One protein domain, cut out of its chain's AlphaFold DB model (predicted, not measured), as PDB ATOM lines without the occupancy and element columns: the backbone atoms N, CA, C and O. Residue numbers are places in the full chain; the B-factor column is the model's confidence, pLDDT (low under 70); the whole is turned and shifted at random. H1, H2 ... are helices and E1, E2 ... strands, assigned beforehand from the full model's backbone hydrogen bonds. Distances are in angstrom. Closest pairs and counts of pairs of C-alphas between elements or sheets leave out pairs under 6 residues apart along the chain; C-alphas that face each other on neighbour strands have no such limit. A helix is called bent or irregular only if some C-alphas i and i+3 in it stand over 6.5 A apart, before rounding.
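AT A GLANCE: This is residues 32 to 104 of the 106 residues of the protein "MurNAc-LAA domain-containing protein" of Tamlana carrageenivorans (UniProt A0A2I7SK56). Two short parallel strands, E1 and E2, lie side by side between two helices, the longer H1 over one face of the pair and the shorter H2 over the other, in a flat slab. Both helices run back against the direction of the strands, and a long loop, residues 38 to 55, makes one end of the slab. The printed part has 73 residues, with two named strands and two named helices in the order E1, H1, E2, H2 and a sheet of order E1, E2, parallel. The class is mixed, helices and strands, with 38 residues in named elements. The whole is only just compact, close to loose, with a radius of gyration of the C-alphas of 13.3 A and spans of 38 by 29 by 14 A.

IN THESE COORDINATES: E1 holds residues 33 to 37 and begins at C-alpha 33, (-43.589, -30.359, 4.389). H1, residues 56 to 73, is the longest helix at 25.6 A from first to last C-alpha; C-alpha 56 is at (-21.856, -46.137, -2.504). E2 holds residues 79 to 83 and is 12.6 A long, against 13.0 A for E1. H2, residues 93 to 102, is 15.7 A long and ends at C-alpha 102, (-41.409, -40.316, 14.108). H2 is neither bent nor irregular, but only just: C-alphas 94 and 97 are 6.1 A apart.

HOW THE PARTS SIT: E1 and E2 are parallel neighbours, with 23 degrees between their directions. C-alphas 35 and 81 face each other at 4.9 A; N 35 and O 80, at 2.8 A, and N 82 and O 35, at 2.9 A, are within hydrogen-bond range. E1, H1 and E2 form a strand-helix-strand unit, two parallel strands with a helix between them along the chain, and its crossover is right-handed. The closest C-alphas of H1 and E2 are those of Val 68 and Ile 81, 6.7 A apart. Those of E1 and H1 are Ile 37 and Ala 64, at 6.8 A. The closest C-alphas of E1 and H2 are those of Val 36 and Ser 100, 6.4 A apart. E2 and H2 are near each other, with 5 pairs of C-alphas within 10 A. H1 and H2 are apart. In H1 every O i to N i+4 pair is within hydrogen-bond range; in H2 1 of 6 is, beside 5 of 7 O i to N i+3 pairs.

THE WHOLE: The two C-alphas farthest apart are those of Lys 32 and Phe 52, at 40.3 A. The printed part has no cut. The link from E1 to H1 is long, with 18 residues; that from H1 to E2 is tight, and that from E2 to H2 is short. The mean pLDDT of the printed part is 89.8, and residues 97 to 104, of which 97 to 102 belong to H2, are under 70.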
ATOM      1  N   LYS A  32     -44.438 -26.747   7.492       87.88
ATOM      2  CA  LYS A  32     -43.457 -27.203   6.502       87.88
ATOM      3  C   LYS A  32     -43.770 -28.639   6.104       87.88
ATOM      4  O   LYS A  32     -44.158 -29.461   6.928       87.88
ATOM      5  N   LYS A  33     -43.563 -28.961   4.827       92.12
ATOM      6  CA  LYS A  33     -43.589 -30.359   4.389       92.12
ATOM      7  C   LYS A  33     -42.367 -31.070   4.964       92.12
ATOM      8  O   LYS A  33     -41.245 -30.579   4.806       92.12
ATOM      9  N   ILE A  34     -42.608 -32.215   5.591       92.94
ATOM     10  CA  ILE A  34     -41.573 -33.047   6.198       92.94
ATOM     11  C   ILE A  34     -41.079 -34.055   5.159       92.94
ATOM     12  O   ILE A  34     -41.876 -34.716   4.492       92.94
ATOM     13  N   ILE A  35     -39.761 -34.147   5.000       93.38
ATOM     14  CA  ILE A  35     -39.087 -35.046   4.062       93.38
ATOM     15  C   ILE A  35     -38.070 -35.873   4.844       93.38
ATOM     16  O   ILE A  35     -37.204 -35.328   5.526       93.38
ATOM     17  N   VAL A  36     -38.143 -37.195   4.714       92.88
ATOM     18  CA  VAL A  36     -37.136 -38.108   5.264       92.88
ATOM     19  C   VAL A  36     -36.287 -38.639   4.115       92.88
ATOM     20  O   VAL A  36     -36.825 -39.164   3.144       92.88
ATOM     21  N   ILE A  37     -34.968 -38.502   4.223       94.31
ATOM     22  CA  ILE A  37     -34.004 -39.019   3.249       94.31
ATOM     23  C   ILE A  37     -33.217 -40.150   3.913       94.31
ATOM     24  O   ILE A  37     -32.627 -39.969   4.979       94.31
ATOM     25  N   ASP A  38     -33.193 -41.317   3.274       94.12
ATOM     26  CA  ASP A  38     -32.451 -42.488   3.743       94.12
ATOM     27  C   ASP A  38     -31.170 -42.690   2.918       94.12
ATOM     28  O   ASP A  38     -31.215 -43.349   1.877       94.12
ATOM     29  N   PRO A  39     -30.014 -42.123   3.321       95.56
ATOM     30  CA  PRO A  39     -28.751 -42.459   2.678       95.56
ATOM     31  C   PRO A  39     -28.399 -43.927   2.968       95.56
ATOM     32  O   PRO A  39     -28.078 -44.297   4.101       95.56
ATOM     33  N   GLY A  40     -28.441 -44.755   1.921       94.12
ATOM     34  CA  GLY A  40     -28.211 -46.200   1.977       94.12
ATOM     35  C   GLY A  40     -26.881 -46.623   2.612       94.12
ATOM     36  O   GLY A  40     -25.958 -45.818   2.741       94.12
ATOM     37  N   HIS A  41     -26.787 -47.905   2.991       95.50
ATOM     38  CA  HIS A  41     -25.569 -48.513   3.557       95.50
ATOM     39  C   HIS A  41     -25.020 -47.793   4.809       95.50
ATOM     40  O   HIS A  41     -25.788 -47.176   5.552       95.50
ATOM     41  N   GLY A  42     -23.713 -47.909   5.074       94.62
ATOM     42  CA  GLY A  42     -23.013 -47.247   6.178       94.62
ATOM     43  C   GLY A  42     -22.261 -48.221   7.086       94.62
ATOM     44  O   GLY A  42     -22.561 -49.412   7.157       94.62
ATOM     45  N   GLY A  43     -21.267 -47.714   7.813       95.12
ATOM     46  CA  GLY A  43     -20.409 -48.512   8.681       95.12
ATOM     47  C   GLY A  43     -19.672 -49.599   7.896       95.12
ATOM     48  O   GLY A  43     -18.946 -49.304   6.941       95.12
ATOM     49  N   ILE A  44     -19.865 -50.855   8.304       94.69
ATOM     50  CA  ILE A  44     -19.237 -52.028   7.677       94.69
ATOM     51  C   ILE A  44     -19.797 -52.351   6.287       94.69
ATOM     52  O   ILE A  44     -19.132 -53.038   5.523       94.69
ATOM     53  N   ASP A  45     -20.985 -51.850   5.948       95.25
ATOM     54  CA  ASP A  45     -21.599 -52.048   4.638       95.25
ATOM     55  C   ASP A  45     -21.203 -50.888   3.706       95.25
ATOM     56  O   ASP A  45     -21.693 -49.767   3.895       95.25
ATOM     57  N   PRO A  46     -20.292 -51.090   2.733       95.38
ATOM     58  CA  PRO A  46     -19.915 -50.052   1.779       95.38
ATOM     59  C   PRO A  46     -20.977 -49.815   0.697       95.38
ATOM     60  O   PRO A  46     -20.907 -48.790   0.014       95.38
ATOM     61  N   GLY A  47     -21.931 -50.739   0.542       95.56
ATOM     62  CA  GLY A  47     -22.742 -50.869  -0.660       95.56
ATOM     63  C   GLY A  47     -21.913 -51.247  -1.881       95.56
ATOM     64  O   GLY A  47     -20.887 -51.926  -1.779       95.56
ATOM     65  N   SER A  48     -22.355 -50.795  -3.049       96.25
ATOM     66  CA  SER A  48     -21.668 -51.045  -4.312       96.25
ATOM     67  C   SER A  48     -20.293 -50.369  -4.351       96.25
ATOM     68  O   SER A  48     -20.116 -49.237  -3.886       96.25
ATOM     69  N   LEU A  49     -19.316 -51.056  -4.948       97.00
ATOM     70  CA  LEU A  49     -17.982 -50.519  -5.211       97.00
ATOM     71  C   LEU A  49     -17.879 -50.085  -6.675       97.00
ATOM     72  O   LEU A  49     -18.051 -50.891  -7.587       97.00
ATOM     73  N   GLY A  50     -17.602 -48.803  -6.887       93.12
ATOM     74  CA  GLY A  50     -17.358 -48.223  -8.202       93.12
ATOM     75  C   GLY A  50     -15.893 -48.299  -8.634       93.12
ATOM     76  O   GLY A  50     -15.016 -48.803  -7.924       93.12
ATOM     77  N   VAL A  51     -15.613 -47.730  -9.808       94.19
ATOM     78  CA  VAL A  51     -14.242 -47.555 -10.310       94.19
ATOM     79  C   VAL A  51     -13.432 -46.742  -9.295       94.19
ATOM     80  O   VAL A  51     -13.960 -45.828  -8.664       94.19
ATOM     81  N   PHE A  52     -12.156 -47.090  -9.111       93.75
ATOM     82  CA  PHE A  52     -11.268 -46.469  -8.117       93.75
ATOM     83  C   PHE A  52     -11.740 -46.606  -6.657       93.75
ATOM     84  O   PHE A  52     -11.392 -45.780  -5.818       93.75
ATOM     85  N   ASN A  53     -12.497 -47.662  -6.333       93.31
ATOM     86  CA  ASN A  53     -12.937 -47.976  -4.969       93.31
ATOM     87  C   ASN A  53     -13.854 -46.905  -4.346       93.31
ATOM     88  O   ASN A  53     -13.899 -46.737  -3.126       93.31
ATOM     89  N   VAL A  54     -14.598 -46.178  -5.186       96.56
ATOM     90  CA  VAL A  54     -15.676 -45.298  -4.722       96.56
ATOM     91  C   VAL A  54     -16.747 -46.157  -4.058       96.56
ATOM     92  O   VAL A  54     -17.241 -47.107  -4.660       96.56
ATOM     93  N   ARG A  55     -17.108 -45.830  -2.817       97.88
ATOM     94  CA  ARG A  55     -18.092 -46.589  -2.037       97.88
ATOM     95  C   ARG A  55     -19.440 -45.893  -2.103       97.88
ATOM     96  O   ARG A  55     -19.534 -44.702  -1.803       97.88
ATOM     97  N   GLU A  56     -20.484 -46.641  -2.439       97.81
ATOM     98  CA  GLU A  56     -21.856 -46.137  -2.504       97.81
ATOM     99  C   GLU A  56     -22.253 -45.383  -1.229       97.81
ATOM    100  O   GLU A  56     -22.762 -44.263  -1.314       97.81
ATOM    101  N   LYS A  57     -21.926 -45.931  -0.048       97.31
ATOM    102  CA  LYS A  57     -22.238 -45.320   1.257       97.31
ATOM    103  C   LYS A  57     -21.741 -43.879   1.423       97.31
ATOM    104  O   LYS A  57     -22.390 -43.099   2.131       97.31
ATOM    105  N   ASP A  58     -20.611 -43.540   0.799       97.81
ATOM    106  CA  ASP A  58     -19.983 -42.222   0.900       97.81
ATOM    107  C   ASP A  58     -20.690 -41.243  -0.036       97.81
ATOM    108  O   ASP A  58     -21.051 -40.136   0.365       97.81
ATOM    109  N   VAL A  59     -20.951 -41.683  -1.272       97.88
ATOM    110  CA  VAL A  59     -21.642 -40.893  -2.298       97.88
ATOM    111  C   VAL A  59     -23.042 -40.513  -1.825       97.88
ATOM    112  O   VAL A  59     -23.394 -39.334  -1.833       97.88
ATOM    113  N   VAL A  60     -23.826 -41.486  -1.354       97.88
ATOM    114  CA  VAL A  60     -25.212 -41.235  -0.932       97.88
ATOM    115  C   VAL A  60     -25.291 -40.372   0.330       97.88
ATOM    116  O   VAL A  60     -26.189 -39.539   0.435       97.88
ATOM    117  N   LEU A  61     -24.342 -40.504   1.271       98.19
ATOM    118  CA  LEU A  61     -24.300 -39.645   2.461       98.19
ATOM    119  C   LEU A  61     -23.957 -38.200   2.094       98.19
ATOM    120  O   LEU A  61     -24.585 -37.273   2.608       98.19
ATOM    121  N   ASN A  62     -22.972 -38.005   1.217       98.25
ATOM    122  CA  ASN A  62     -22.573 -36.674   0.769       98.25
ATOM    123  C   ASN A  62     -23.703 -35.995  -0.008       98.25
ATOM    124  O   ASN A  62     -24.021 -34.843   0.271       98.25
ATOM    125  N   LEU A  63     -24.378 -36.730  -0.897       98.38
ATOM    126  CA  LEU A  63     -25.545 -36.225  -1.616       98.38
ATOM    127  C   LEU A  63     -26.675 -35.815  -0.659       98.38
ATOM    128  O   LEU A  63     -27.236 -34.730  -0.792       98.38
ATOM    129  N   ALA A  64     -26.986 -36.643   0.342       98.06
ATOM    130  CA  ALA A  64     -28.014 -36.326   1.332       98.06
ATOM    131  C   ALA A  64     -27.679 -35.058   2.142       98.06
ATOM    132  O   ALA A  64     -28.556 -34.230   2.394       98.06
ATOM    133  N   LYS A  65     -26.406 -34.872   2.519       98.06
ATOM    134  CA  LYS A  65     -25.934 -33.650   3.191       98.06
ATOM    135  C   LYS A  65     -26.052 -32.424   2.291       98.06
ATOM    136  O   LYS A  65     -26.496 -31.381   2.766       98.06
ATOM    137  N   GLU A  66     -25.727 -32.561   1.010       98.44
ATOM    138  CA  GLU A  66     -25.843 -31.470   0.041       98.44
ATOM    139  C   GLU A  66     -27.298 -31.030  -0.146       98.44
ATOM    140  O   GLU A  66     -27.590 -29.837  -0.133       98.44
ATOM    141  N   ILE A  67     -28.249 -31.969  -0.196       98.12
ATOM    142  CA  ILE A  67     -29.684 -31.644  -0.247       98.12
ATOM    143  C   ILE A  67     -30.110 -30.814   0.978       98.12
ATOM    144  O   ILE A  67     -30.841 -29.830   0.842       98.12
ATOM    145  N   VAL A  68     -29.635 -31.170   2.178       97.62
ATOM    146  CA  VAL A  68     -29.907 -30.401   3.407       97.62
ATOM    147  C   VAL A  68     -29.289 -29.003   3.336       97.62
ATOM    148  O   VAL A  68     -29.930 -28.036   3.753       97.62
ATOM    149  N   LEU A  69     -28.066 -28.879   2.812       98.00
ATOM    150  CA  LEU A  69     -27.398 -27.589   2.632       98.00
ATOM    151  C   LEU A  69     -28.152 -26.703   1.638       98.00
ATOM    152  O   LEU A  69     -28.460 -25.563   1.979       98.00
ATOM    153  N   LEU A  70     -28.541 -27.236   0.478       98.12
ATOM    154  CA  LEU A  70     -29.327 -26.520  -0.528       98.12
ATOM    155  C   LEU A  70     -30.686 -26.072   0.015       98.12
ATOM    156  O   LEU A  70     -31.113 -24.948  -0.243       98.12
ATOM    157  N   ASN A  71     -31.359 -26.903   0.817       97.38
ATOM    158  CA  ASN A  71     -32.598 -26.491   1.479       97.38
ATOM    159  C   ASN A  71     -32.384 -25.266   2.381       97.38
ATOM    160  O   ASN A  71     -33.219 -24.365   2.391       97.38
ATOM    161  N   LYS A  72     -31.257 -25.202   3.099       96.50
ATOM    162  CA  LYS A  72     -30.919 -24.060   3.959       96.50
ATOM    163  C   LYS A  72     -30.511 -22.820   3.162       96.50
ATOM    164  O   LYS A  72     -30.935 -21.730   3.521       96.50
ATOM    165  N   SER A  73     -29.694 -22.971   2.118       97.44
ATOM    166  CA  SER A  73     -29.076 -21.842   1.409       97.44
ATOM    167  C   SER A  73     -29.906 -21.300   0.244       97.44
ATOM    168  O   SER A  73     -29.905 -20.095   0.014       97.44
ATOM    169  N   VAL A  74     -30.616 -22.163  -0.484       97.12
ATOM    170  CA  VAL A  74     -31.353 -21.802  -1.708       97.12
ATOM    171  C   VAL A  74     -32.856 -21.727  -1.462       97.12
ATOM    172  O   VAL A  74     -33.538 -20.878  -2.032       97.12
ATOM    173  N   PHE A  75     -33.389 -22.603  -0.608       93.69
ATOM    174  CA  PHE A  75     -34.834 -22.723  -0.394       93.69
ATOM    175  C   PHE A  75     -35.327 -22.098   0.915       93.69
ATOM    176  O   PHE A  75     -36.474 -22.340   1.281       93.69
ATOM    177  N   ASP A  76     -34.505 -21.311   1.611       93.75
ATOM    178  CA  ASP A  76     -34.867 -20.634   2.869       93.75
ATOM    179  C   ASP A  76     -35.491 -21.588   3.909       93.75
ATOM    180  O   ASP A  76     -36.505 -21.327   4.557       93.75
ATOM    181  N   SER A  77     -34.917 -22.788   4.014       93.50
ATOM    182  CA  SER A  77     -35.404 -23.858   4.887       93.50
ATOM    183  C   SER A  77     -36.889 -24.195   4.678       93.50
ATOM    184  O   SER A  77     -37.586 -24.522   5.641       93.50
ATOM    185  N   ARG A  78     -37.388 -24.114   3.436       93.31
ATOM    186  CA  ARG A  78     -38.788 -24.399   3.061       93.31
ATOM    187  C   ARG A  78     -39.268 -25.777   3.509       93.31
ATOM    188  O   ARG A  78     -40.449 -25.937   3.814       93.31
ATOM    189  N   PHE A  79     -38.372 -26.758   3.541       94.56
ATOM    190  CA  PHE A  79     -38.674 -28.121   3.967       94.56
ATOM    191  C   PHE A  79     -38.065 -28.422   5.333       94.56
ATOM    192  O   PHE A  79     -36.985 -27.932   5.668       94.56
ATOM    193  N   GLU A  80     -38.738 -29.275   6.099       94.25
ATOM    194  CA  GLU A  80     -38.149 -29.919   7.268       94.25
ATOM    195  C   GLU A  80     -37.567 -31.265   6.828       94.25
ATOM    196  O   GLU A  80     -38.308 -32.168   6.441       94.25
ATOM    197  N   ILE A  81     -36.235 -31.374   6.800       95.00
ATOM    198  CA  ILE A  81     -35.537 -32.538   6.240       95.00
ATOM    199  C   ILE A  81     -34.828 -33.308   7.349       95.00
ATOM    200  O   ILE A  81     -33.964 -32.755   8.032       95.00
ATOM    201  N   HIS A  82     -35.131 -34.601   7.452       93.69
ATOM    202  CA  HIS A  82     -34.499 -35.538   8.381       93.69
ATOM    203  C   HIS A  82     -33.722 -36.608   7.617       93.69
ATOM    204  O   HIS A  82     -34.215 -37.144   6.625       93.69
ATOM    205  N   LEU A  83     -32.514 -36.943   8.080       93.56
ATOM    206  CA  LEU A  83     -31.736 -38.059   7.536       93.56
ATOM    207  C   LEU A  83     -31.841 -39.268   8.469       93.56
ATOM    208  O   LEU A  83     -31.795 -39.107   9.687       93.56
ATOM    209  N   THR A  84     -31.911 -40.485   7.927       92.94
ATOM    210  CA  THR A  84     -31.858 -41.713   8.755       92.94
ATOM    211  C   THR A  84     -30.484 -41.928   9.404       92.94
ATOM    212  O   THR A  84     -30.383 -42.567  10.450       92.94
ATOM    213  N   ARG A  85     -29.420 -41.360   8.816       93.69
ATOM    214  CA  ARG A  85     -28.075 -41.248   9.402       93.69
ATOM    215  C   ARG A  85     -27.379 -39.964   8.954       93.69
ATOM    216  O   ARG A  85     -27.518 -39.531   7.813       93.69
ATOM    217  N   HIS A  86     -26.566 -39.398   9.842       93.69
ATOM    218  CA  HIS A  86     -25.751 -38.203   9.568       93.69
ATOM    219  C   HIS A  86     -24.253 -38.506   9.406       93.69
ATOM    220  O   HIS A  86     -23.501 -37.684   8.875       93.69
ATOM    221  N   ASN A  87     -23.828 -39.697   9.826       94.38
ATOM    222  CA  ASN A  87     -22.444 -40.157   9.815       94.38
ATOM    223  C   ASN A  87     -22.340 -41.530   9.133       94.38
ATOM    224  O   ASN A  87     -23.341 -42.111   8.696       94.38
ATOM    225  N   ASP A  88     -21.116 -42.039   9.017       94.94
ATOM    226  CA  ASP A  88     -20.844 -43.372   8.483       94.94
ATOM    227  C   ASP A  88     -21.196 -44.465   9.507       94.94
ATOM    228  O   ASP A  88     -20.339 -45.042  10.170       94.94
ATOM    229  N   THR A  89     -22.493 -44.707   9.676       92.19
ATOM    230  CA  THR A  89     -23.041 -45.689  10.617       92.19
ATOM    231  C   THR A  89     -24.010 -46.612   9.904       92.19
ATOM    232  O   THR A  89     -24.851 -46.146   9.134       92.19
ATOM    233  N   LEU A  90     -23.939 -47.909  10.197       89.38
ATOM    234  CA  LEU A  90     -24.894 -48.875   9.668       89.38
ATOM    235  C   LEU A  90     -26.243 -48.717  10.383       89.38
ATOM    236  O   LEU A  90     -26.326 -48.921  11.592       89.38
ATOM    237  N   ILE A  91     -27.298 -48.387   9.633       82.56
ATOM    238  CA  ILE A  91     -28.683 -48.416  10.127       82.56
ATOM    239  C   ILE A  91     -29.353 -49.687   9.612       82.56
ATOM    240  O   ILE A  91     -29.501 -49.862   8.396       82.56
ATOM    241  N   ALA A  92     -29.770 -50.563  10.530       81.69
ATOM    242  CA  ALA A  92     -30.457 -51.800  10.181       81.69
ATOM    243  C   ALA A  92     -31.776 -51.502   9.449       81.69
ATOM    244  O   ALA A  92     -32.515 -50.596   9.831       81.69
ATOM    245  N   LEU A  93     -32.103 -52.294   8.422       76.44
ATOM    246  CA  LEU A  93     -33.277 -52.070   7.564       76.44
ATOM    247  C   LEU A  93     -34.586 -51.926   8.358       76.44
ATOM    248  O   LEU A  93     -35.403 -51.056   8.058       76.44
ATOM    249  N   LYS A  94     -34.755 -52.729   9.417       76.12
ATOM    250  CA  LYS A  94     -35.920 -52.664  10.314       76.12
ATOM    251  C   LYS A  94     -36.085 -51.291  10.984       76.12
ATOM    252  O   LYS A  94     -37.213 -50.830  11.156       76.12
ATOM    253  N   ASP A  95     -34.979 -50.618  11.294       74.06
ATOM    254  CA  ASP A  95     -34.959 -49.355  12.035       74.06
ATOM    255  C   ASP A  95     -35.158 -48.151  11.099       74.06
ATOM    256  O   ASP A  95     -35.678 -47.117  11.518       74.06
ATOM    257  N   ARG A  96     -34.864 -48.304   9.799       75.31
ATOM    258  CA  ARG A  96     -35.082 -47.259   8.779       75.31
ATOM    259  C   ARG A  96     -36.556 -46.899   8.615       75.31
ATOM    260  O   ARG A  96     -36.909 -45.726   8.561       75.31
ATOM    261  N   SER A  97     -37.438 -47.900   8.619       69.25
ATOM    262  CA  SER A  97     -38.890 -47.680   8.521       69.25
ATOM    263  C   SER A  97     -39.483 -46.954   9.739       69.25
ATOM    264  O   SER A  97     -40.524 -46.303   9.633       69.25
ATOM    265  N   GLN A  98     -38.813 -47.022  10.896       68.81
ATOM    266  CA  GLN A  98     -39.263 -46.349  12.115       68.81
ATOM    267  C   GLN A  98     -38.980 -44.842  12.093       68.81
ATOM    268  O   GLN A  98     -39.728 -44.078  12.705       68.81
ATOM    269  N   PHE A  99     -37.966 -44.393  11.345       65.19
ATOM    270  CA  PHE A  99     -37.676 -42.966  11.171       65.19
ATOM    271  C   PHE A  99     -38.823 -42.223  10.478       65.19
ATOM    272  O   PHE A  99     -39.204 -41.137  10.914       65.19
ATOM    273  N   SER A 100     -39.455 -42.845   9.476       59.50
ATOM    274  CA  SER A 100     -40.603 -42.250   8.781       59.50
ATOM    275  C   SER A 100     -41.842 -42.094   9.668       59.50
ATOM    276  O   SER A 100     -42.695 -41.269   9.362       59.50
ATOM    277  N   LYS A 101     -41.968 -42.870  10.755       59.22
ATOM    278  CA  LYS A 101     -43.109 -42.774  11.681       59.22
ATOM    279  C   LYS A 101     -42.936 -41.663  12.713       59.22
ATOM    280  O   LYS A 101     -43.926 -41.064  13.112       59.22
ATOM    281  N   LYS A 102     -41.698 -41.381  13.132       54.12
ATOM    282  CA  LYS A 102     -41.409 -40.316  14.108       54.12
ATOM    283  C   LYS A 102     -41.442 -38.923  13.483       54.12
ATOM    284  O   LYS A 102     -41.931 -38.007  14.125       54.12
ATOM    285  N   GLY A 103     -41.020 -38.786  12.223       49.06
ATOM    286  CA  GLY A 103     -41.101 -37.515  11.494       49.06
ATOM    287  C   GLY A 103     -42.529 -37.016  11.240       49.06
ATOM    288  O   GLY A 103     -42.698 -35.855  10.916       49.06
ATOM    289  N   SER A 104     -43.558 -37.853  11.401       40.59
ATOM    290  CA  SER A 104     -44.971 -37.448  11.283       40.59
ATOM    291  C   SER A 104     -45.622 -37.099  12.629       40.59
ATOM    292  O   SER A 104     -46.823 -36.842  12.675       40.59
TER     293      SER A 104